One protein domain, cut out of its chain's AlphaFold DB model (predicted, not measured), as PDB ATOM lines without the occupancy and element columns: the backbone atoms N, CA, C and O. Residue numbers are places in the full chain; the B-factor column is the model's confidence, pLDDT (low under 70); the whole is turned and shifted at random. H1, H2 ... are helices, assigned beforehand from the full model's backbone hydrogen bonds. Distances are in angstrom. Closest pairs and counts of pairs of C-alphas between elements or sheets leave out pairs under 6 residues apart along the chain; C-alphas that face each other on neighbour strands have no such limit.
ATOM      1  N   GLU A   2      22.903 -42.970 -32.267       56.59
ATOM      2  CA  GLU A   2      23.821 -42.228 -31.380       56.59
ATOM      3  C   GLU A   2      24.847 -41.348 -32.125       56.59
ATOM      4  O   GLU A   2      24.940 -40.153 -31.862       56.59
ATOM      5  N   ILE A   3      25.477 -41.877 -33.181       61.25
ATOM      6  CA  ILE A   3      26.420 -41.131 -34.043       61.25
ATOM      7  C   ILE A   3      25.758 -39.912 -34.721       61.25
ATOM      8  O   ILE A   3      26.396 -38.883 -34.938       61.25
ATOM      9  N   THR A   4      24.470 -40.005 -35.065       60.88
ATOM     10  CA  THR A   4      23.713 -38.902 -35.682       60.88
ATOM     11  C   THR A   4      23.432 -37.799 -34.662       60.88
ATOM     12  O   THR A   4      23.642 -36.622 -34.955       60.88
ATOM     13  N   ARG A   5      23.055 -38.186 -33.436       61.81
ATOM     14  CA  ARG A   5      22.802 -37.278 -32.310       61.81
ATOM     15  C   ARG A   5      24.066 -36.519 -31.894       61.81
ATOM     16  O   ARG A   5      23.996 -35.324 -31.612       61.81
ATOM     17  N   ASP A   6      25.223 -37.173 -31.920       65.50
ATOM     18  CA  ASP A   6      26.500 -36.535 -31.584       65.50
ATOM     19  C   ASP A   6      26.971 -35.560 -32.670       65.50
ATOM     20  O   ASP A   6      27.425 -34.454 -32.364       65.50
ATOM     21  N   LYS A   7      26.761 -35.893 -33.950       65.50
ATOM     22  CA  LYS A   7      27.010 -34.966 -35.069       65.50
ATOM     23  C   LYS A   7      26.113 -33.725 -35.003       65.50
ATOM     24  O   LYS A   7      26.583 -32.611 -35.254       65.50
ATOM     25  N   GLU A   8      24.843 -33.883 -34.636       71.56
ATOM     26  CA  GLU A   8      23.909 -32.765 -34.451       71.56
ATOM     27  C   GLU A   8      24.277 -31.884 -33.255       71.56
ATOM     28  O   GLU A   8      24.307 -30.656 -33.387       71.56
ATOM     29  N   ARG A   9      24.645 -32.493 -32.122       72.56
ATOM     30  CA  ARG A   9      25.172 -31.782 -30.945       72.56
ATOM     31  C   ARG A   9      26.411 -30.964 -31.296       72.56
ATOM     32  O   ARG A   9      26.480 -29.781 -30.961       72.56
ATOM     33  N   HIS A  10      27.347 -31.543 -32.046       75.12
ATOM     34  CA  HIS A  10      28.565 -30.853 -32.462       75.12
ATOM     35  C   HIS A  10      28.274 -29.680 -33.419       75.12
ATOM     36  O   HIS A  10      28.827 -28.584 -33.278       75.12
ATOM     37  N   LYS A  11      27.334 -29.856 -34.359       78.12
ATOM     38  CA  LYS A  11      26.876 -28.789 -35.266       78.12
ATOM     39  C   LYS A  11      26.188 -27.648 -34.509       78.12
ATOM     40  O   LYS A  11      26.445 -26.475 -34.801       78.12
ATOM     41  N   ALA A  12      25.341 -27.972 -33.533       81.94
ATOM     42  CA  ALA A  12      24.670 -26.994 -32.683       81.94
ATOM     43  C   ALA A  12      25.677 -26.189 -31.845       81.94
ATOM     44  O   ALA A  12      25.596 -24.957 -31.810       81.94
ATOM     45  N   LEU A  13      26.673 -26.862 -31.259       81.56
ATOM     46  CA  LEU A  13      27.739 -26.229 -30.482       81.56
ATOM     47  C   LEU A  13      28.575 -25.272 -31.340       81.56
ATOM     48  O   LEU A  13      28.753 -24.112 -30.972       81.56
ATOM     49  N   LYS A  14      28.985 -25.696 -32.542       85.50
ATOM     50  CA  LYS A  14      29.726 -24.844 -33.489       85.50
ATOM     51  C   LYS A  14      28.926 -23.606 -33.907       85.50
ATOM     52  O   LYS A  14      29.481 -22.511 -34.001       85.50
ATOM     53  N   ARG A  15      27.611 -23.746 -34.126       88.31
ATOM     54  CA  ARG A  15      26.721 -22.611 -34.436       88.31
ATOM     55  C   ARG A  15      26.600 -21.653 -33.249       88.31
ATOM     56  O   ARG A  15      26.661 -20.442 -33.452       88.31
ATOM     57  N   ARG A  16      26.441 -22.178 -32.030       89.75
ATOM     58  CA  ARG A  16      26.403 -21.384 -30.792       89.75
ATOM     59  C   ARG A  16      27.715 -20.625 -30.590       89.75
ATOM     60  O   ARG A  16      27.671 -19.413 -30.399       89.75
ATOM     61  N   CYS A  17      28.847 -21.311 -30.723       93.25
ATOM     62  CA  CYS A  17      30.192 -20.749 -30.620       93.25
ATOM     63  C   CYS A  17      30.374 -19.548 -31.561       93.25
ATOM     64  O   CYS A  17      30.669 -18.444 -31.106       93.25
ATOM     65  N   ARG A  18      30.054 -19.714 -32.856       94.00
ATOM     66  CA  ARG A  18      30.114 -18.619 -33.843       94.00
ATOM     67  C   ARG A  18      29.220 -17.437 -33.468       94.00
ATOM     68  O   ARG A  18      29.673 -16.302 -33.519       94.00
ATOM     69  N   LYS A  19      27.970 -17.687 -33.055       95.88
ATOM     70  CA  LYS A  19      27.037 -16.620 -32.650       95.88
ATOM     71  C   LYS A  19      27.551 -15.820 -31.452       95.88
ATOM     72  O   LYS A  19      27.454 -14.595 -31.464       95.88
ATOM     73  N   ILE A  20      28.075 -16.500 -30.430       96.38
ATOM     74  CA  ILE A  20      28.662 -15.845 -29.254       96.38
ATOM     75  C   ILE A  20      29.867 -15.013 -29.688       96.38
ATOM     76  O   ILE A  20      29.908 -13.821 -29.398       96.38
ATOM     77  N   ARG A  21      30.791 -15.600 -30.463       96.62
ATOM     78  CA  ARG A  21      31.991 -14.902 -30.931       96.62
ATOM     79  C   ARG A  21      31.649 -13.644 -31.724       96.62
ATOM     80  O   ARG A  21      32.175 -12.580 -31.413       96.62
ATOM     81  N   THR A  22      30.729 -13.732 -32.688       97.19
ATOM     82  CA  THR A  22      30.262 -12.570 -33.460       97.19
ATOM     83  C   THR A  22      29.655 -11.502 -32.553       97.19
ATOM     84  O   THR A  22      30.024 -10.338 -32.674       97.19
ATOM     85  N   ARG A  23      28.784 -11.881 -31.606       97.06
ATOM     86  CA  ARG A  23      28.188 -10.933 -30.652       97.06
ATOM     87  C   ARG A  23      29.254 -10.220 -29.820       97.06
ATOM     88  O   ARG A  23      29.200  -9.000 -29.703       97.06
ATOM     89  N   MET A  24      30.220 -10.955 -29.270       97.94
ATOM     90  CA  MET A  24      31.306 -10.369 -28.481       97.94
ATOM     91  C   MET A  24      32.154  -9.398 -29.319       97.94
ATOM     92  O   MET A  24      32.475  -8.311 -28.845       97.94
ATOM     93  N   VAL A  25      32.460  -9.742 -30.579       97.19
ATOM     94  CA  VAL A  25      33.191  -8.863 -31.513       97.19
ATOM     95  C   VAL A  25      32.421  -7.586 -31.817       97.19
ATOM     96  O   VAL A  25      32.990  -6.505 -31.684       97.19
ATOM     97  N   THR A  26      31.148  -7.685 -32.210       97.31
ATOM     98  CA  THR A  26      30.316  -6.511 -32.525       97.31
ATOM     99  C   THR A  26      30.249  -5.565 -31.336       97.31
ATOM    100  O   THR A  26      30.603  -4.394 -31.447       97.31
ATOM    101  N   ARG A  27      29.922  -6.110 -30.163       96.62
ATOM    102  CA  ARG A  27      29.837  -5.336 -28.932       96.62
ATOM    103  C   ARG A  27      31.183  -4.756 -28.469       96.62
ATOM    104  O   ARG A  27      31.197  -3.809 -27.688       96.62
ATOM    105  N   GLY A  28      32.304  -5.356 -28.877       97.06
ATOM    106  CA  GLY A  28      33.648  -4.822 -28.645       97.06
ATOM    107  C   GLY A  28      33.984  -3.647 -29.557       97.06
ATOM    108  O   GLY A  28      34.535  -2.648 -29.103       97.06
ATOM    109  N   LYS A  29      33.578  -3.722 -30.831       95.94
ATOM    110  CA  LYS A  29      33.713  -2.608 -31.781       95.94
ATOM    111  C   LYS A  29      32.912  -1.382 -31.337       95.94
ATOM    112  O   LYS A  29      33.441  -0.279 -31.388       95.94
ATOM    113  N   GLU A  30      31.682  -1.584 -30.863       95.50
ATOM    114  CA  GLU A  30      30.822  -0.521 -30.310       95.50
ATOM    115  C   GLU A  30      31.440   0.161 -29.080       95.50
ATOM    116  O   GLU A  30      31.371   1.377 -28.922       95.50
ATOM    117  N   TYR A  31      32.078  -0.619 -28.204       95.44
ATOM    118  CA  TYR A  31      32.792  -0.060 -27.063       95.44
ATOM    119  C   TYR A  31      34.001   0.766 -27.518       95.44
ATOM    120  O   TYR A  31      34.150   1.912 -27.112       95.44
ATOM    121  N   ASN A  32      34.837   0.229 -28.410       92.88
ATOM    122  CA  ASN A  32      36.046   0.922 -28.863       92.88
ATOM    123  C   ASN A  32      35.748   2.217 -29.637       92.88
ATOM    124  O   ASN A  32      36.555   3.140 -29.580       92.88
ATOM    125  N   SER A  33      34.611   2.322 -30.337       92.25
ATOM    126  CA  SER A  33      34.234   3.555 -31.046       92.25
ATOM    127  C   SER A  33      33.818   4.697 -30.114       92.25
ATOM    128  O   SER A  33      33.872   5.861 -30.508       92.25
ATOM    129  N   THR A  34      33.410   4.379 -28.885       90.94
ATOM    130  CA  THR A  34      32.924   5.349 -27.891       90.94
ATOM    131  C   THR A  34      33.876   5.523 -26.708       90.94
ATOM    132  O   THR A  34      33.781   6.511 -25.977       90.94
ATOM    133  N   TYR A  35      34.814   4.594 -26.521       88.75
ATOM    134  CA  TYR A  35      35.760   4.606 -25.419       88.75
ATOM    135  C   TYR A  35      36.733   5.780 -25.518       88.75
ATOM    136  O   TYR A  35      37.428   5.972 -26.515       88.75
ATOM    137  N   ASN A 155      36.541  -6.555 -25.901       97.44
ATOM    138  CA  ASN A 155      36.567  -7.941 -26.354       97.44
ATOM    139  C   ASN A 155      37.991  -8.502 -26.556       97.44
ATOM    140  O   ASN A 155      38.171  -9.514 -27.238       97.44
ATOM    141  N   LEU A 156      38.998  -7.920 -25.893       97.62
ATOM    142  CA  LEU A 156      40.325  -8.531 -25.809       97.62
ATOM    143  C   LEU A 156      40.252  -9.920 -25.150       97.62
ATOM    144  O   LEU A 156      40.912 -10.845 -25.615       97.62
ATOM    145  N   VAL A 157      39.360 -10.122 -24.170       97.81
ATOM    146  CA  VAL A 157      39.057 -11.459 -23.608       97.81
ATOM    147  C   VAL A 157      38.744 -12.513 -24.675       97.81
ATOM    148  O   VAL A 157      39.150 -13.660 -24.535       97.81
ATOM    149  N   GLY A 158      38.068 -12.138 -25.765       97.06
ATOM    150  CA  GLY A 158      37.768 -13.052 -26.864       97.06
ATOM    151  C   GLY A 158      39.026 -13.473 -27.623       97.06
ATOM    152  O   GLY A 158      39.192 -14.657 -27.896       97.06
ATOM    153  N   THR A 159      39.930 -12.529 -27.915       95.81
ATOM    154  CA  THR A 159      41.238 -12.842 -28.522       95.81
ATOM    155  C   THR A 159      42.073 -13.733 -27.601       95.81
ATOM    156  O   THR A 159      42.683 -14.692 -28.063       95.81
ATOM    157  N   LEU A 160      42.078 -13.455 -26.293       97.19
ATOM    158  CA  LEU A 160      42.816 -14.248 -25.306       97.19
ATOM    159  C   LEU A 160      42.318 -15.699 -25.253       97.19
ATOM    160  O   LEU A 160      43.129 -16.617 -25.188       97.19
ATOM    161  N   ILE A 161      41.002 -15.917 -25.335       97.44
ATOM    162  CA  ILE A 161      40.413 -17.263 -25.397       97.44
ATOM    163  C   ILE A 161      40.779 -17.969 -26.709       97.44
ATOM    164  O   ILE A 161      41.155 -19.139 -26.668       97.44
ATOM    165  N   ASP A 162      40.709 -17.271 -27.851       94.81
ATOM    166  CA  ASP A 162      41.103 -17.812 -29.165       94.81
ATOM    167  C   ASP A 162      42.578 -18.247 -29.177       94.81
ATOM    168  O   ASP A 162      42.931 -19.320 -29.667       94.81
ATOM    169  N   TYR A 163      43.441 -17.436 -28.569       92.56
ATOM    170  CA  TYR A 163      44.850 -17.760 -28.394       92.56
ATOM    171  C   TYR A 163      45.036 -18.981 -27.487       92.56
ATOM    172  O   TYR A 163      45.733 -19.937 -27.833       92.56
ATOM    173  N   LEU A 164      44.374 -18.983 -26.331       94.06
ATOM    174  CA  LEU A 164      44.514 -20.037 -25.338       94.06
ATOM    175  C   LEU A 164      44.046 -21.397 -25.872       94.06
ATOM    176  O   LEU A 164      44.717 -22.401 -25.642       94.06
ATOM    177  N   ILE A 165      42.954 -21.447 -26.644       93.50
ATOM    178  CA  ILE A 165      42.498 -22.704 -27.254       93.50
ATOM    179  C   ILE A 165      43.498 -23.234 -28.292       93.50
ATOM    180  O   ILE A 165      43.732 -24.442 -28.345       93.50
ATOM    181  N   GLN A 166      44.145 -22.366 -29.079       90.25
ATOM    182  CA  GLN A 166      45.192 -22.776 -30.023       90.25
ATOM    183  C   GLN A 166      46.399 -23.388 -29.293       90.25
ATOM    184  O   GLN A 166      46.906 -24.439 -29.702       90.25
ATOM    185  N   ARG A 167      46.828 -22.772 -28.183       88.62
ATOM    186  CA  ARG A 167      47.930 -23.282 -27.348       88.62
ATOM    187  C   ARG A 167      47.573 -24.605 -26.677       88.62
ATOM    188  O   ARG A 167      48.319 -25.569 -26.813       88.62
ATOM    189  N   MET A 168      46.394 -24.696 -26.065       90.56
ATOM    190  CA  MET A 168      45.912 -25.935 -25.447       90.56
ATOM    191  C   MET A 168      45.781 -27.073 -26.464       90.56
ATOM    192  O   MET A 168      46.181 -28.195 -26.179       90.56
ATOM    193  N   ASN A 169      45.289 -26.804 -27.677       89.44
ATOM    194  CA  ASN A 169      45.263 -27.812 -28.739       89.44
ATOM    195  C   ASN A 169      46.667 -28.304 -29.109       89.44
ATOM    196  O   ASN A 169      46.839 -29.495 -29.349       89.44
ATOM    197  N   SER A 170      47.660 -27.412 -29.124       84.69
ATOM    198  CA  SER A 170      49.054 -27.785 -29.386       84.69
ATOM    199  C   SER A 170      49.594 -28.711 -28.290       84.69
ATOM    200  O   SER A 170      50.117 -29.771 -28.618       84.69
ATOM    201  N   LEU A 171      49.357 -28.374 -27.014       82.31
ATOM    202  CA  LEU A 171      49.746 -29.194 -25.857       82.31
ATOM    203  C   LEU A 171      49.112 -30.592 -25.886       82.31
ATOM    204  O   LEU A 171      49.809 -31.593 -25.761       82.31
ATOM    205  N   VAL A 172      47.794 -30.676 -26.110       82.69
ATOM    206  CA  VAL A 172      47.083 -31.968 -26.162       82.69
ATOM    207  C   VAL A 172      47.584 -32.844 -27.316       82.69
ATOM    208  O   VAL A 172      47.746 -34.059 -27.165       82.69
ATOM    209  N   ASN A 173      47.841 -32.242 -28.479       80.94
ATOM    210  CA  ASN A 173      48.329 -32.972 -29.648       80.94
ATOM    211  C   ASN A 173      49.754 -33.502 -29.434       80.94
ATOM    212  O   ASN A 173      50.054 -34.616 -29.863       80.94
ATOM    213  N   GLU A 174      50.619 -32.727 -28.779       71.44
ATOM    214  CA  GLU A 174      51.984 -33.131 -28.430       71.44
ATOM    215  C   GLU A 174      51.985 -34.343 -27.490       71.44
ATOM    216  O   GLU A 174      52.588 -35.367 -27.815       71.44
ATOM    217  N   SER A 175      51.197 -34.301 -26.411       68.62
ATOM    218  CA  SER A 175      51.043 -35.438 -25.493       68.62
ATOM    219  C   SER A 175      50.501 -36.695 -26.176       68.62
ATOM    220  O   SER A 175      50.989 -37.797 -25.931       68.62
ATOM    221  N   THR A 176      49.513 -36.547 -27.067       66.88
ATOM    222  CA  THR A 176      48.911 -37.691 -27.778       66.88
ATOM    223  C   THR A 176      49.919 -38.357 -28.721       66.88
ATOM    224  O   THR A 176      49.953 -39.583 -28.833       66.88
ATOM    225  N   ARG A 177      50.785 -37.569 -29.377       61.84
ATOM    226  CA  ARG A 177      51.864 -38.097 -30.231       61.84
ATOM    227  C   ARG A 177      52.921 -38.846 -29.423       61.84
ATOM    228  O   ARG A 177      53.370 -39.899 -29.863       61.84
ATOM    229  N   VAL A 188      53.211 -40.455 -19.330       57.56
ATOM    230  CA  VAL A 188      52.978 -39.299 -20.205       57.56
ATOM    231  C   VAL A 188      53.509 -38.066 -19.481       57.56
ATOM    232  O   VAL A 188      52.846 -37.549 -18.588       57.56
ATOM    233  N   ASN A 189      54.695 -37.588 -19.860       69.75
ATOM    234  CA  ASN A 189      55.197 -36.306 -19.366       69.75
ATOM    235  C   ASN A 189      54.278 -35.190 -19.873       69.75
ATOM    236  O   ASN A 189      54.108 -35.012 -21.085       69.75
ATOM    237  N   LEU A 190      53.663 -34.457 -18.947       81.94
ATOM    238  CA  LEU A 190      52.695 -33.427 -19.285       81.94
ATOM    239  C   LEU A 190      53.444 -32.175 -19.781       81.94
ATOM    240  O   LEU A 190      54.292 -31.640 -19.067       81.94
ATOM    241  N   PRO A 191      53.190 -31.683 -21.005       85.25
ATOM    242  CA  PRO A 191      53.917 -30.536 -21.531       85.25
ATOM    243  C   PRO A 191      53.480 -29.260 -20.807       85.25
ATOM    244  O   PRO A 191      52.296 -29.074 -20.518       85.25
ATOM    245  N   SER A 192      54.423 -28.355 -20.544       87.56
ATOM    246  CA  SER A 192      54.141 -27.040 -19.959       87.56
ATOM    247  C   SER A 192      54.269 -25.928 -20.999       87.56
ATOM    248  O   SER A 192      55.101 -25.979 -21.903       87.56
ATOM    249  N   ASP A 193      53.436 -24.898 -20.863       89.19
ATOM    250  CA  ASP A 193      53.474 -23.709 -21.707       89.19
ATOM    251  C   ASP A 193      53.232 -22.459 -20.867       89.19
ATOM    252  O   ASP A 193      52.094 -22.098 -20.550       89.19
ATOM    253  N   ALA A 194      54.320 -21.764 -20.543       89.25
ATOM    254  CA  ALA A 194      54.275 -20.520 -19.782       89.25
ATOM    255  C   ALA A 194      53.405 -19.443 -20.457       89.25
ATOM    256  O   ALA A 194      52.845 -18.585 -19.772       89.25
ATOM    257  N   ALA A 195      53.252 -19.485 -21.787       91.50
ATOM    258  CA  ALA A 195      52.387 -18.555 -22.498       91.50
ATOM    259  C   ALA A 195      50.909 -18.830 -22.207       91.50
ATOM    260  O   ALA A 195      50.178 -17.911 -21.843       91.50
ATOM    261  N   ALA A 196      50.482 -20.095 -22.287       93.31
ATOM    262  CA  ALA A 196      49.141 -20.498 -21.873       93.31
ATOM    263  C   ALA A 196      48.887 -20.144 -20.399       93.31
ATOM    264  O   ALA A 196      47.866 -19.529 -20.095       93.31
ATOM    265  N   GLY A 197      49.847 -20.442 -19.511       95.00
ATOM    266  CA  GLY A 197      49.794 -20.082 -18.090       95.00
ATOM    267  C   GLY A 197      49.547 -18.588 -17.860       95.00
ATOM    268  O   GLY A 197      48.607 -18.214 -17.162       95.00
ATOM    269  N   ALA A 198      50.315 -17.716 -18.519       95.56
ATOM    270  CA  ALA A 198      50.136 -16.270 -18.400       95.56
ATOM    271  C   ALA A 198      48.740 -15.805 -18.858       95.56
ATOM    272  O   ALA A 198      48.137 -14.944 -18.221       95.56
ATOM    273  N   ILE A 199      48.194 -16.376 -19.935       96.88
ATOM    274  CA  ILE A 199      46.863 -16.001 -20.439       96.88
ATOM    275  C   ILE A 199      45.738 -16.534 -19.545       96.88
ATOM    276  O   ILE A 199      44.757 -15.818 -19.324       96.88
ATOM    277  N   PHE A 200      45.893 -17.733 -18.973       98.12
ATOM    278  CA  PHE A 200      45.010 -18.222 -17.911       98.12
ATOM    279  C   PHE A 200      44.947 -17.223 -16.747       98.12
ATOM    280  O   PHE A 200      43.849 -16.862 -16.319       98.12
ATOM    281  N   GLU A 201      46.100 -16.728 -16.278       97.69
ATOM    282  CA  GLU A 201      46.162 -15.735 -15.198       97.69
ATOM    283  C   GLU A 201      45.466 -14.419 -15.570       97.69
ATOM    284  O   GLU A 201      44.707 -13.892 -14.760       97.69
ATOM    285  N   VAL A 202      45.671 -13.896 -16.787       98.25
ATOM    286  CA  VAL A 202      45.009 -12.658 -17.246       98.25
ATOM    287  C   VAL A 202      43.491 -12.807 -17.223       98.25
ATOM    288  O   VAL A 202      42.795 -11.945 -16.688       98.25
ATOM    289  N   LEU A 203      42.966 -13.892 -17.801       98.44
ATOM    290  CA  LEU A 203      41.525 -14.138 -17.843       98.44
ATOM    291  C   LEU A 203      40.949 -14.296 -16.429       98.44
ATOM    292  O   LEU A 203      39.907 -13.713 -16.130       98.44
ATOM    293  N   ALA A 204      41.641 -15.037 -15.559       98.31
ATOM    294  CA  ALA A 204      41.230 -15.223 -14.173       98.31
ATOM    295  C   ALA A 204      41.193 -13.893 -13.406       98.31
ATOM    296  O   ALA A 204      40.197 -13.605 -12.747       98.31
ATOM    297  N   GLU A 205      42.235 -13.066 -13.533       98.00
ATOM    298  CA  GLU A 205      42.331 -11.754 -12.882       98.00
ATOM    299  C   GLU A 205      41.200 -10.824 -13.335       98.00
ATOM    300  O   GLU A 205      40.501 -10.249 -12.502       98.00
ATOM    301  N   VAL A 206      40.966 -10.719 -14.648       98.31
ATOM    302  CA  VAL A 206      39.901  -9.867 -15.202       98.31
ATOM    303  C   VAL A 206      38.538 -10.284 -14.661       98.31
ATOM    304  O   VAL A 206      37.780  -9.436 -14.194       98.31
ATOM    305  N   ILE A 207      38.225 -11.582 -14.681       97.75
ATOM    306  CA  ILE A 207      36.943 -12.087 -14.178       97.75
ATOM    307  C   ILE A 207      36.826 -11.858 -12.667       97.75
ATOM    308  O   ILE A 207      35.779 -11.414 -12.203       97.75
ATOM    309  N   GLN A 208      37.885 -12.128 -11.900       96.75
ATOM    310  CA  GLN A 208      37.872 -12.021 -10.442       96.75
ATOM    311  C   GLN A 208      37.713 -10.571  -9.967       96.75
ATOM    312  O   GLN A 208      36.898 -10.322  -9.078       96.75
ATOM    313  N   VAL A 209      38.433  -9.621 -10.573       96.88
ATOM    314  CA  VAL A 209      38.316  -8.189 -10.250       96.88
ATOM    315  C   VAL A 209      36.913  -7.680 -10.571       96.88
ATOM    316  O   VAL A 209      36.288  -7.029  -9.743       96.88
ATOM    317  N   LEU A 210      36.373  -8.011 -11.747       96.25
ATOM    318  CA  LEU A 210      35.026  -7.576 -12.133       96.25
ATOM    319  C   LEU A 210      33.939  -8.235 -11.283       96.25
ATOM    320  O   LEU A 210      32.953  -7.599 -10.927       96.25
ATOM    321  N   TYR A 211      34.127  -9.496 -10.902       94.69
ATOM    322  CA  TYR A 211      33.242 -10.149  -9.950       94.69
ATOM    323  C   TYR A 211      33.219  -9.402  -8.609       94.69
ATOM    324  O   TYR A 211      32.149  -9.092  -8.092       94.69
ATOM    325  N   GLN A 212      34.393  -9.077  -8.064       94.06
ATOM    326  CA  GLN A 212      34.503  -8.410  -6.766       94.06
ATOM    327  C   GLN A 212      33.975  -6.980  -6.774       94.06
ATOM    328  O   GLN A 212      33.359  -6.561  -5.800       94.06
ATOM    329  N   GLU A 213      34.215  -6.242  -7.851       93.88
ATOM    330  CA  GLU A 213      33.981  -4.801  -7.874       93.88
ATOM    331  C   GLU A 213      32.697  -4.382  -8.603       93.88
ATOM    332  O   GLU A 213      32.131  -3.338  -8.285       93.88
ATOM    333  N   ASP A 214      32.234  -5.157  -9.591       93.19
ATOM    334  CA  ASP A 214      30.985  -4.876 -10.309       93.19
ATOM    335  C   ASP A 214      29.828  -5.742  -9.808       93.19
ATOM    336  O   ASP A 214      28.728  -5.231  -9.611       93.19
ATOM    337  N   LEU A 215      30.050  -7.041  -9.583       92.81
ATOM    338  CA  LEU A 215      28.958  -7.974  -9.289       92.81
ATOM    339  C   LEU A 215      28.597  -8.049  -7.801       92.81
ATOM    340  O   LEU A 215      27.426  -7.894  -7.460       92.81
ATOM    341  N   LEU A 216      29.575  -8.248  -6.910       91.69
ATOM    342  CA  LEU A 216      29.307  -8.359  -5.469       91.69
ATOM    343  C   LEU A 216      28.608  -7.121  -4.872       91.69
ATOM    344  O   LEU A 216      27.638  -7.307  -4.134       91.69
ATOM    345  N   PRO A 217      29.011  -5.871  -5.180       90.38
ATOM    346  CA  PRO A 217      28.376  -4.694  -4.583       90.38
ATOM    347  C   PRO A 217      26.928  -4.493  -5.041       90.38
ATOM    348  O   PRO A 217      26.132  -3.865  -4.342       90.38
ATOM    349  N   ALA A 218      26.557  -5.038  -6.203       89.19
ATOM    350  CA  ALA A 218      25.200  -4.943  -6.733       89.19
ATOM    351  C   ALA A 218      24.174  -5.738  -5.907       89.19
ATOM    352  O   ALA A 218      22.993  -5.394  -5.918       89.19
ATOM    353  N   ALA A 219      24.612  -6.769  -5.174       84.12
ATOM    354  CA  ALA A 219      23.728  -7.623  -4.378       84.12
ATOM    355  C   ALA A 219      23.138  -6.910  -3.147       84.12
ATOM    356  O   ALA A 219      22.055  -7.269  -2.691       84.12
ATOM    357  N   SER A 220      23.833  -5.903  -2.612       85.75
ATOM    358  CA  SER A 220      23.469  -5.217  -1.363       85.75
ATOM    359  C   SER A 220      23.083  -3.746  -1.542       85.75
ATOM    360  O   SER A 220      22.639  -3.111  -0.587       85.75
ATOM    361  N   THR A 221      23.224  -3.191  -2.748       90.62
ATOM    362  CA  THR A 221      22.921  -1.782  -3.026       90.62
ATOM    363  C   THR A 221      21.492  -1.563  -3.528       90.62
ATOM    364  O   THR A 221      20.903  -2.404  -4.211       90.62
ATOM    365  N   GLN A 222      20.932  -0.386  -3.239       90.12
ATOM    366  CA  GLN A 222      19.698   0.103  -3.865       90.12
ATOM    367  C   GLN A 222      19.965   1.036  -5.057       90.12
ATOM    368  O   GLN A 222      19.026   1.379  -5.771       90.12
ATOM    369  N   ASP A 223      21.224   1.404  -5.315       94.25
ATOM    370  CA  ASP A 223      21.600   2.284  -6.425       94.25
ATOM    371  C   ASP A 223      21.396   1.590  -7.783       94.25
ATOM    372  O   ASP A 223      22.079   0.614  -8.121       94.25
ATOM    373  N   GLN A 224      20.467   2.122  -8.579       92.81
ATOM    374  CA  GLN A 224      20.131   1.590  -9.895       92.81
ATOM    375  C   GLN A 224      21.307   1.666 -10.880       92.81
ATOM    376  O   GLN A 224      21.512   0.734 -11.653       92.81
ATOM    377  N   ALA A 225      22.147   2.703 -10.812       92.62
ATOM    378  CA  ALA A 225      23.294   2.847 -11.710       92.62
ATOM    379  C   ALA A 225      24.394   1.808 -11.429       92.62
ATOM    380  O   ALA A 225      25.165   1.444 -12.324       92.62
ATOM    381  N   ILE A 226      24.493   1.321 -10.187       91.31
ATOM    382  CA  ILE A 226      25.375   0.197  -9.843       91.31
ATOM    383  C   ILE A 226      24.783  -1.112 -10.377       91.31
ATOM    384  O   ILE A 226      25.514  -1.890 -10.989       91.31
ATOM    385  N   LYS A 227      23.469  -1.324 -10.226       92.50
ATOM    386  CA  LYS A 227      22.779  -2.517 -10.744       92.50
ATOM    387  C   LYS A 227      22.867  -2.637 -12.263       92.50
ATOM    388  O   LYS A 227      23.290  -3.677 -12.753       92.50
ATOM    389  N   ASP A 228      22.585  -1.565 -13.000       93.31
ATOM    390  CA  ASP A 228      22.636  -1.566 -14.469       93.31
ATOM    391  C   ASP A 228      24.046  -1.896 -14.987       93.31
ATOM    392  O   ASP A 228      24.230  -2.638 -15.958       93.31
ATOM    393  N   ARG A 229      25.077  -1.380 -14.309       92.00
ATOM    394  CA  ARG A 229      26.482  -1.671 -14.623       92.00
ATOM    395  C   ARG A 229      26.859  -3.111 -14.293       92.00
ATOM    396  O   ARG A 229      27.576  -3.744 -15.075       92.00
ATOM    397  N   ALA A 230      26.398  -3.620 -13.155       93.56
ATOM    398  CA  ALA A 230      26.595  -5.006 -12.764       93.56
ATOM    399  C   ALA A 230      25.931  -5.948 -13.771       93.56
ATOM    400  O   ALA A 230      26.581  -6.877 -14.239       93.56
ATOM    401  N   ASP A 231      24.705  -5.653 -14.206       93.69
ATOM    402  CA  ASP A 231      23.997  -6.414 -15.237       93.69
ATOM    403  C   ASP A 231      24.721  -6.365 -16.588       93.69
ATOM    404  O   ASP A 231      24.879  -7.393 -17.255       93.69
ATOM    405  N   ALA A 232      25.231  -5.198 -16.990       93.81
ATOM    406  CA  ALA A 232      26.038  -5.079 -18.199       93.81
ATOM    407  C   ALA A 232      27.325  -5.921 -18.110       93.81
ATOM    408  O   ALA A 232      27.662  -6.640 -19.054       93.81
ATOM    409  N   SER A 233      28.033  -5.863 -16.979       94.88
ATOM    410  CA  SER A 233      29.244  -6.658 -16.716       94.88
ATOM    411  C   SER A 233      28.936  -8.153 -16.698       94.88
ATOM    412  O   SER A 233      29.611  -8.941 -17.361       94.88
ATOM    413  N   TRP A 234      27.856  -8.533 -16.022       95.12
ATOM    414  CA  TRP A 234      27.341  -9.889 -15.937       95.12
ATOM    415  C   TRP A 234      27.065 -10.482 -17.313       95.12
ATOM    416  O   TRP A 234      27.558 -11.562 -17.627       95.12
ATOM    417  N   GLN A 235      26.333  -9.768 -18.172       94.94
ATOM    418  CA  GLN A 235      26.026 -10.243 -19.523       94.94
ATOM    419  C   GLN A 235      27.291 -10.500 -20.350       94.94
ATOM    420  O   GLN A 235      27.341 -11.456 -21.124       94.94
ATOM    421  N   ARG A 236      28.328  -9.666 -20.193       96.31
ATOM    422  CA  ARG A 236      29.616  -9.873 -20.871       96.31
ATOM    423  C   ARG A 236      30.392 -11.053 -20.290       96.31
ATOM    424  O   ARG A 236      30.955 -11.829 -21.056       96.31
ATOM    425  N   LEU A 237      30.403 -11.220 -18.970       96.88
ATOM    426  CA  LEU A 237      31.038 -12.366 -18.313       96.88
ATOM    427  C   LEU A 237      30.330 -13.682 -18.665       96.88
ATOM    428  O   LEU A 237      30.987 -14.684 -18.923       96.88
ATOM    429  N   GLN A 238      29.004 -13.669 -18.795       95.31
ATOM    430  CA  GLN A 238      28.222 -14.804 -19.291       95.31
ATOM    431  C   GLN A 238      28.570 -15.171 -20.739       95.31
ATOM    432  O   GLN A 238      28.667 -16.359 -21.069       95.31
ATOM    433  N   ASP A 239      28.800 -14.174 -21.600       96.31
ATOM    434  CA  ASP A 239      29.314 -14.405 -22.953       96.31
ATOM    435  C   ASP A 239      30.701 -15.069 -22.906       96.31
ATOM    436  O   ASP A 239      30.918 -16.049 -23.618       96.31
ATOM    437  N   VAL A 240      31.599 -14.604 -22.028       97.50
ATOM    438  CA  VAL A 240      32.936 -15.190 -21.807       97.50
ATOM    439  C   VAL A 240      32.843 -16.649 -21.353       97.50
ATOM    440  O   VAL A 240      33.431 -17.517 -21.995       97.50
ATOM    441  N   VAL A 241      32.059 -16.949 -20.313       96.69
ATOM    442  CA  VAL A 241      31.850 -18.324 -19.822       96.69
ATOM    443  C   VAL A 241      31.289 -19.210 -20.927       96.69
ATOM    444  O   VAL A 241      31.824 -20.283 -21.217       96.69
ATOM    445  N   SER A 242      30.234 -18.741 -21.596       95.62
ATOM    446  CA  SER A 242      29.611 -19.475 -22.693       95.62
ATOM    447  C   SER A 242      30.584 -19.717 -23.843       95.62
ATOM    448  O   SER A 242      30.495 -20.765 -24.487       95.62
ATOM    449  N   TYR A 243      31.492 -18.777 -24.120       97.19
ATOM    450  CA  TYR A 243      32.495 -18.920 -25.166       97.19
ATOM    451  C   TYR A 243      33.577 -19.933 -24.785       97.19
ATOM    452  O   TYR A 243      33.824 -20.842 -25.575       97.19
ATOM    453  N   CYS A 244      34.122 -19.867 -23.564       96.62
ATOM    454  CA  CYS A 244      35.074 -20.854 -23.036       96.62
ATOM    455  C   CYS A 244      34.535 -22.288 -23.145       96.62
ATOM    456  O   CYS A 244      35.250 -23.191 -23.575       96.62
ATOM    457  N   VAL A 245      33.259 -22.497 -22.811       93.69
ATOM    458  CA  VAL A 245      32.601 -23.803 -22.968       93.69
ATOM    459  C   VAL A 245      32.402 -24.144 -24.448       93.69
ATOM    460  O   VAL A 245      32.764 -25.224 -24.895       93.69
ATOM    461  N   SER A 246      31.853 -23.222 -25.246       93.56
ATOM    462  CA  SER A 246      31.474 -23.523 -26.638       93.56
ATOM    463  C   SER A 246      32.661 -23.724 -27.583       93.56
ATOM    464  O   SER A 246      32.502 -24.368 -28.620       93.56
ATOM    465  N   VAL A 247      33.822 -23.149 -27.266       93.62
ATOM    466  CA  VAL A 247      35.073 -23.337 -28.019       93.62
ATOM    467  C   VAL A 247      35.851 -24.580 -27.558       93.62
ATOM    468  O   VAL A 247      36.818 -24.968 -28.207       93.62
ATOM    469  N   GLY A 248      35.418 -25.220 -26.466       92.94
ATOM    470  CA  GLY A 248      36.037 -26.424 -25.906       92.94
ATOM    471  C   GLY A 248      37.239 -26.162 -24.997       92.94
ATOM    472  O   GLY A 248      38.014 -27.076 -24.731       92.94
ATOM    473  N   LEU A 249      37.432 -24.929 -24.509       95.25
ATOM    474  CA  LEU A 249      38.546 -24.609 -23.609       95.25
ATOM    475  C   LEU A 249      38.436 -25.381 -22.287       95.25
ATOM    476  O   LEU A 249      39.427 -25.931 -21.815       95.25
ATOM    477  N   VAL A 250      37.230 -25.457 -21.715       94.38
ATOM    478  CA  VAL A 250      36.980 -26.190 -20.461       94.38
ATOM    479  C   VAL A 250      37.258 -27.686 -20.631       94.38
ATOM    480  O   VAL A 250      37.883 -28.287 -19.761       94.38
ATOM    481  N   ASP A 251      36.886 -28.268 -21.773       92.31
ATOM    482  CA  ASP A 251      37.157 -29.678 -22.075       92.31
ATOM    483  C   ASP A 251      38.664 -29.955 -22.162       92.31
ATOM    484  O   ASP A 251      39.144 -30.968 -21.662       92.31
ATOM    485  N   LYS A 252      39.434 -29.029 -22.751       93.25
ATOM    486  CA  LYS A 252      40.897 -29.146 -22.850       93.25
ATOM    487  C   LYS A 252      41.590 -29.002 -21.501       93.25
ATOM    488  O   LYS A 252      42.552 -29.719 -21.249       93.25
ATOM    489  N   VAL A 253      41.104 -28.113 -20.636       94.06
ATOM    490  CA  VAL A 253      41.593 -27.997 -19.252       94.06
ATOM    491  C   VAL A 253      41.275 -29.264 -18.460       94.06
ATOM    492  O   VAL A 253      42.159 -29.800 -17.800       94.06
ATOM    493  N   SER A 254      40.049 -29.781 -18.578       93.12
ATOM    494  CA  SER A 254      39.638 -31.041 -17.948       93.12
ATOM    495  C   SER A 254      40.517 -32.208 -18.399       93.12
ATOM    496  O   SER A 254      41.041 -32.948 -17.570       93.12
ATOM    497  N   TRP A 255      40.763 -32.311 -19.710       91.38
ATOM    498  CA  TRP A 255      41.694 -33.284 -20.273       91.38
ATOM    499  C   TRP A 255      43.100 -33.117 -19.686       91.38
ATOM    500  O   TRP A 255      43.689 -34.094 -19.249       91.38
ATOM    501  N   TYR A 256      43.630 -31.893 -19.606       90.75
ATOM    502  CA  TYR A 256      44.969 -31.657 -19.059       90.75
ATOM    503  C   TYR A 256      45.067 -32.105 -17.592       90.75
ATOM    504  O   TYR A 256      46.011 -32.792 -17.218       90.75
ATOM    505  N   PHE A 257      44.050 -31.804 -16.776       91.12
ATOM    506  CA  PHE A 257      43.991 -32.239 -15.377       91.12
ATOM    507  C   PHE A 257      43.869 -33.756 -15.226       91.12
ATOM    508  O   PHE A 257      44.489 -34.321 -14.329       91.12
ATOM    509  N   SER A 258      43.122 -34.436 -16.102       89.31
ATOM    510  CA  SER A 258      42.974 -35.896 -16.035       89.31
ATOM    511  C   SER A 258      44.240 -36.662 -16.429       89.31
ATOM    512  O   SER A 258      44.283 -37.877 -16.256       89.31
ATOM    513  N   HIS A 259      45.247 -35.975 -16.976       86.69
ATOM    514  CA  HIS A 259      46.532 -36.552 -17.378       86.69
ATOM    515  C   HIS A 259      47.672 -36.205 -16.412       86.69
ATOM    516  O   HIS A 259      48.818 -36.555 -16.673       86.69
ATOM    517  N   VAL A 260      47.371 -35.567 -15.277       86.12
ATOM    518  CA  VAL A 260      48.332 -35.411 -14.182       86.12
ATOM    519  C   VAL A 260      48.515 -36.771 -13.504       86.12
ATOM    520  O   VAL A 260      47.590 -37.286 -12.877       86.12
ATOM    521  N   GLN A 261      49.699 -37.368 -13.649       80.44
ATOM    522  CA  GLN A 261      50.029 -38.685 -13.100       80.44
ATOM    523  C   GLN A 261      51.173 -38.571 -12.086       80.44
ATOM    524  O   GLN A 261      52.304 -38.281 -12.454       80.44
ATOM    525  N   GLY A 262      50.888 -38.856 -10.814       77.44
ATOM    526  CA  GLY A 262      51.896 -38.871  -9.749       77.44
ATOM    527  C   GLY A 262      52.284 -37.486  -9.198       77.44
ATOM    528  O   GLY A 262      51.630 -36.487  -9.503       77.44
ATOM    529  N   PRO A 263      53.302 -37.429  -8.317       79.31
ATOM    530  CA  PRO A 263      53.782 -36.186  -7.711       79.31
ATOM    531  C   PRO A 263      54.457 -35.264  -8.735       79.31
ATOM    532  O   PRO A 263      55.254 -35.718  -9.549       79.31
ATOM    533  N   LEU A 264      54.192 -33.958  -8.646       82.12
ATOM    534  CA  LEU A 264      54.725 -32.934  -9.559       82.12
ATOM    535  C   LEU A 264      55.930 -32.172  -8.980       82.12
ATOM    536  O   LEU A 264      56.220 -31.054  -9.404       82.12
ATOM    537  N   ASP A 265      56.630 -32.754  -8.005       78.44
ATOM    538  CA  ASP A 265      57.650 -32.061  -7.198       78.44
ATOM    539  C   ASP A 265      58.793 -31.460  -8.039       78.44
ATOM    540  O   ASP A 265      59.390 -30.457  -7.652       78.44
ATOM    541  N   ASN A 266      59.060 -32.027  -9.221       79.88
ATOM    542  CA  ASN A 266      60.105 -31.571 -10.145       79.88
ATOM    543  C   ASN A 266      59.563 -30.856 -11.401       79.88
ATOM    544  O   ASN A 266      60.344 -30.459 -12.266       79.88
ATOM    545  N   GLU A 267      58.246 -30.662 -11.523       84.88
ATOM    546  CA  GLU A 267      57.590 -30.143 -12.732       84.88
ATOM    547  C   GLU A 267      56.982 -28.748 -12.514       84.88
ATOM    548  O   GLU A 267      55.795 -28.509 -12.748       84.88
ATOM    549  N   ALA A 268      57.807 -27.787 -12.083       87.81
ATOM    550  CA  ALA A 268      57.357 -26.434 -11.730       87.81
ATOM    551  C   ALA A 268      56.496 -25.765 -12.824       87.81
ATOM    552  O   ALA A 268      55.460 -25.176 -12.520       87.81
ATOM    553  N   GLY A 269      56.865 -25.912 -14.101       89.06
ATOM    554  CA  GLY A 269      56.098 -25.341 -15.215       89.06
ATOM    555  C   GLY A 269      54.703 -25.955 -15.386       89.06
ATOM    556  O   GLY A 269      53.758 -25.250 -15.735       89.06
ATOM    557  N   VAL A 270      54.546 -27.253 -15.113       89.56
ATOM    558  CA  VAL A 270      53.244 -27.938 -15.162       89.56
ATOM    559  C   VAL A 270      52.372 -27.473 -14.000       89.56
ATOM    560  O   VAL A 270      51.212 -27.111 -14.204       89.56
ATOM    561  N   VAL A 271      52.950 -27.387 -12.797       91.12
ATOM    562  CA  VAL A 271      52.268 -26.865 -11.603       91.12
ATOM    563  C   VAL A 271      51.760 -25.441 -11.839       91.12
ATOM    564  O   VAL A 271      50.604 -25.144 -11.535       91.12
ATOM    565  N   GLU A 272      52.576 -24.565 -12.428       92.19
ATOM    566  CA  GLU A 272      52.177 -23.191 -12.755       92.19
ATOM    567  C   GLU A 272      50.979 -23.139 -13.713       92.19
ATOM    568  O   GLU A 272      50.022 -22.397 -13.464       92.19
ATOM    569  N   VAL A 273      50.987 -23.955 -14.775       92.88
ATOM    570  CA  VAL A 273      49.869 -24.039 -15.730       92.88
ATOM    571  C   VAL A 273      48.607 -24.567 -15.051       92.88
ATOM    572  O   VAL A 273      47.534 -23.992 -15.243       92.88
ATOM    573  N   ILE A 274      48.718 -25.612 -14.222       93.50
ATOM    574  CA  ILE A 274      47.582 -26.178 -13.483       93.50
ATOM    575  C   ILE A 274      46.975 -25.130 -12.556       93.50
ATOM    576  O   ILE A 274      45.769 -24.887 -12.604       93.50
ATOM    577  N   LEU A 275      47.802 -24.459 -11.751       94.81
ATOM    578  CA  LEU A 275      47.343 -23.425 -10.827       94.81
ATOM    579  C   LEU A 275      46.670 -22.264 -11.566       94.81
ATOM    580  O   LEU A 275      45.620 -21.782 -11.134       94.81
ATOM    581  N   ALA A 276      47.236 -21.818 -12.690       96.75
ATOM    582  CA  ALA A 276      46.642 -20.765 -13.506       96.75
ATOM    583  C   ALA A 276      45.291 -21.199 -14.105       96.75
ATOM    584  O   ALA A 276      44.305 -20.462 -14.017       96.75
ATOM    585  N   ALA A 277      45.207 -22.418 -14.642       96.88
ATOM    586  CA  ALA A 277      43.970 -22.973 -15.181       96.88
ATOM    587  C   ALA A 277      42.894 -23.149 -14.095       96.88
ATOM    588  O   ALA A 277      41.738 -22.781 -14.310       96.88
ATOM    589  N   MET A 278      43.264 -23.623 -12.899       96.81
ATOM    590  CA  MET A 278      42.354 -23.737 -11.751       96.81
ATOM    591  C   MET A 278      41.808 -22.376 -11.320       96.81
ATOM    592  O   MET A 278      40.615 -22.254 -11.035       96.81
ATOM    593  N   ARG A 279      42.652 -21.334 -11.308       97.56
ATOM    594  CA  ARG A 279      42.210 -19.960 -11.029       97.56
ATOM    595  C   ARG A 279      41.177 -19.487 -12.045       97.56
ATOM    596  O   ARG A 279      40.159 -18.934 -11.635       97.56
ATOM    597  N   LEU A 280      41.386 -19.750 -13.338       97.94
ATOM    598  CA  LEU A 280      40.399 -19.413 -14.366       97.94
ATOM    599  C   LEU A 280      39.087 -20.179 -14.157       97.94
ATOM    600  O   LEU A 280      38.026 -19.564 -14.139       97.94
ATOM    601  N   VAL A 281      39.143 -21.501 -13.966       96.81
ATOM    602  CA  VAL A 281      37.943 -22.329 -13.748       96.81
ATOM    603  C   VAL A 281      37.169 -21.861 -12.513       96.81
ATOM    604  O   VAL A 281      35.950 -21.712 -12.577       96.81
ATOM    605  N   SER A 282      37.865 -21.549 -11.417       96.31
ATOM    606  CA  SER A 282      37.253 -20.992 -10.207       96.31
ATOM    607  C   SER A 282      36.581 -19.641 -10.474       96.31
ATOM    608  O   SER A 282      35.436 -19.435 -10.071       96.31
ATOM    609  N   ALA A 283      37.247 -18.735 -11.198       96.31
ATOM    610  CA  ALA A 283      36.685 -17.434 -11.551       96.31
ATOM    611  C   ALA A 283      35.428 -17.574 -12.433       96.31
ATOM    612  O   ALA A 283      34.414 -16.932 -12.165       96.31
ATOM    613  N   LEU A 284      35.451 -18.467 -13.429       95.62
ATOM    614  CA  LEU A 284      34.285 -18.781 -14.264       95.62
ATOM    615  C   LEU A 284      33.127 -19.342 -13.424       95.62
ATOM    616  O   LEU A 284      31.992 -18.893 -13.570       95.62
ATOM    617  N   ALA A 285      33.401 -20.271 -12.505       93.94
ATOM    618  CA  ALA A 285      32.381 -20.859 -11.638       93.94
ATOM    619  C   ALA A 285      31.720 -19.822 -10.712       93.94
ATOM    620  O   ALA A 285      30.497 -19.809 -10.593       93.94
ATOM    621  N   LYS A 286      32.503 -18.904 -10.123       91.25
ATOM    622  CA  LYS A 286      31.971 -17.809  -9.288       91.25
ATOM    623  C   LYS A 286      31.014 -16.908 -10.045       91.25
ATOM    624  O   LYS A 286      30.043 -16.435  -9.464       91.25
ATOM    625  N   THR A 287      31.277 -16.658 -11.331       88.06
ATOM    626  CA  THR A 287      30.299 -15.923 -12.130       88.06
ATOM    627  C   THR A 287      29.000 -16.716 -12.166       88.06
ATOM    628  O   THR A 287      28.003 -16.214 -11.685       88.06
ATOM    629  N   LEU A 288      28.992 -17.990 -12.556       84.94
ATOM    630  CA  LEU A 288      27.758 -18.784 -12.630       84.94
ATOM    631  C   LEU A 288      26.925 -18.829 -11.332       84.94
ATOM    632  O   LEU A 288      25.705 -18.899 -11.433       84.94
ATOM    633  N   SER A 289      27.542 -18.748 -10.147       79.19
ATOM    634  CA  SER A 289      26.847 -18.834  -8.851       79.19
ATOM    635  C   SER A 289      26.141 -17.550  -8.383       79.19
ATOM    636  O   SER A 289      25.557 -17.545  -7.307       79.19
ATOM    637  N   MET A 290      26.220 -16.444  -9.128       68.88
ATOM    638  CA  MET A 290      25.600 -15.152  -8.771       68.88
ATOM    639  C   MET A 290      24.079 -15.079  -9.005       68.88
ATOM    640  O   MET A 290      23.493 -14.009  -8.838       68.88
ATOM    641  N   ARG A 291      23.437 -16.175  -9.420       56.09
ATOM    642  CA  ARG A 291      21.981 -16.272  -9.569       56.09
ATOM    643  C   ARG A 291      21.455 -17.568  -8.987       56.09
ATOM    644  O   ARG A 291      22.024 -18.623  -9.341       56.09
TER     645      ARG A 291
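This is residues 2 to 35, 155 to 177 and 188 to 291 of the 291 residues of the protein "S phase cyclin A-associated protein in the endoplasmic reticulum" of Portunus trituberculatus (UniProt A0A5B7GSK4). Four helices, H1 to H4, make a splayed up-and-down bundle, and H6 packs alongside H3 while short H5 fits between H2 and H6. Long H1 crosses H4 on the side away from H3 and H6; its residues 2 to 9 stick out at one place, and residues 220 to 225, at the tip of the H3 and H4 hairpin, at another. The printed part has 161 residues with six named helices, H1 to H6 in chain order, and no named strand; the class is all helix. It is compact, with a radius of gyration of the C-alphas of 17.6 A and spans of 54 by 43 by 32 A.

H1, residues 2 to 34, and H2, residues 156 to 177, only just touch, with 3 pairs of C-alphas within 8 A, the closest being Met 24 and Gly 158 at 7.2 A. With its residues 13 to 24 alone, H1 touches H4, residues 224 to 246, opposite ways at a steep tilt of 41 degrees; the closest C-alphas, of Cys 17 and Ser 246, are 5.0 A apart. H3, residues 194 to 219, touches H2 with residues 196 to 203 alone, the closest C-alphas being those of Leu 164 and Ala 196 at 5.8 A. H3 and H4 form a helical hairpin, at a shallow tilt of 32 degrees, only just short of steep; their closest C-alphas, of Asp 214 and Ala 230, are 5.0 A apart. H5, residues 249 to 258, touches H2, with the C-alphas of Ile 165 and Leu 249 closest at 5.7 A. H6, residues 268 to 288, touches H3 the same way at a shallow tilt of 26 degrees, with 32 pairs of C-alphas within 8 A; the closest, of Ala 204 and Leu 280, are 4.3 A apart. H1 and H6 are apart. Every O i to N i+4 pair is within hydrogen-bond range in H2, H4, H5 and H6, against 28 of 29 in H1 and 18 of 22 in H3, which has a kink of 28 degrees near residue 212.

H1 begins at C-alpha 2 (23.821, -42.228, -31.380) and is 48.6 A long. H2 measures 32.0 A, H3 36.6 A, H4 32.2 A and H5 14.3 A. H6 measures 30.6 A and ends at C-alpha 288 (27.758, -18.784, -12.630).

The C-alphas farthest apart, of Arg 177 and Gln 222, are 56.5 A from each other. Residues 36 to 154 and 178 to 187 are not printed; the C-alpha gaps across these cuts are 12.6 A and 10.2 A. Of the links printed whole, none is long. The pLDDT is under 70 at residues 2 to 7, 175 to 177, 188 to 189 and 290 to 291.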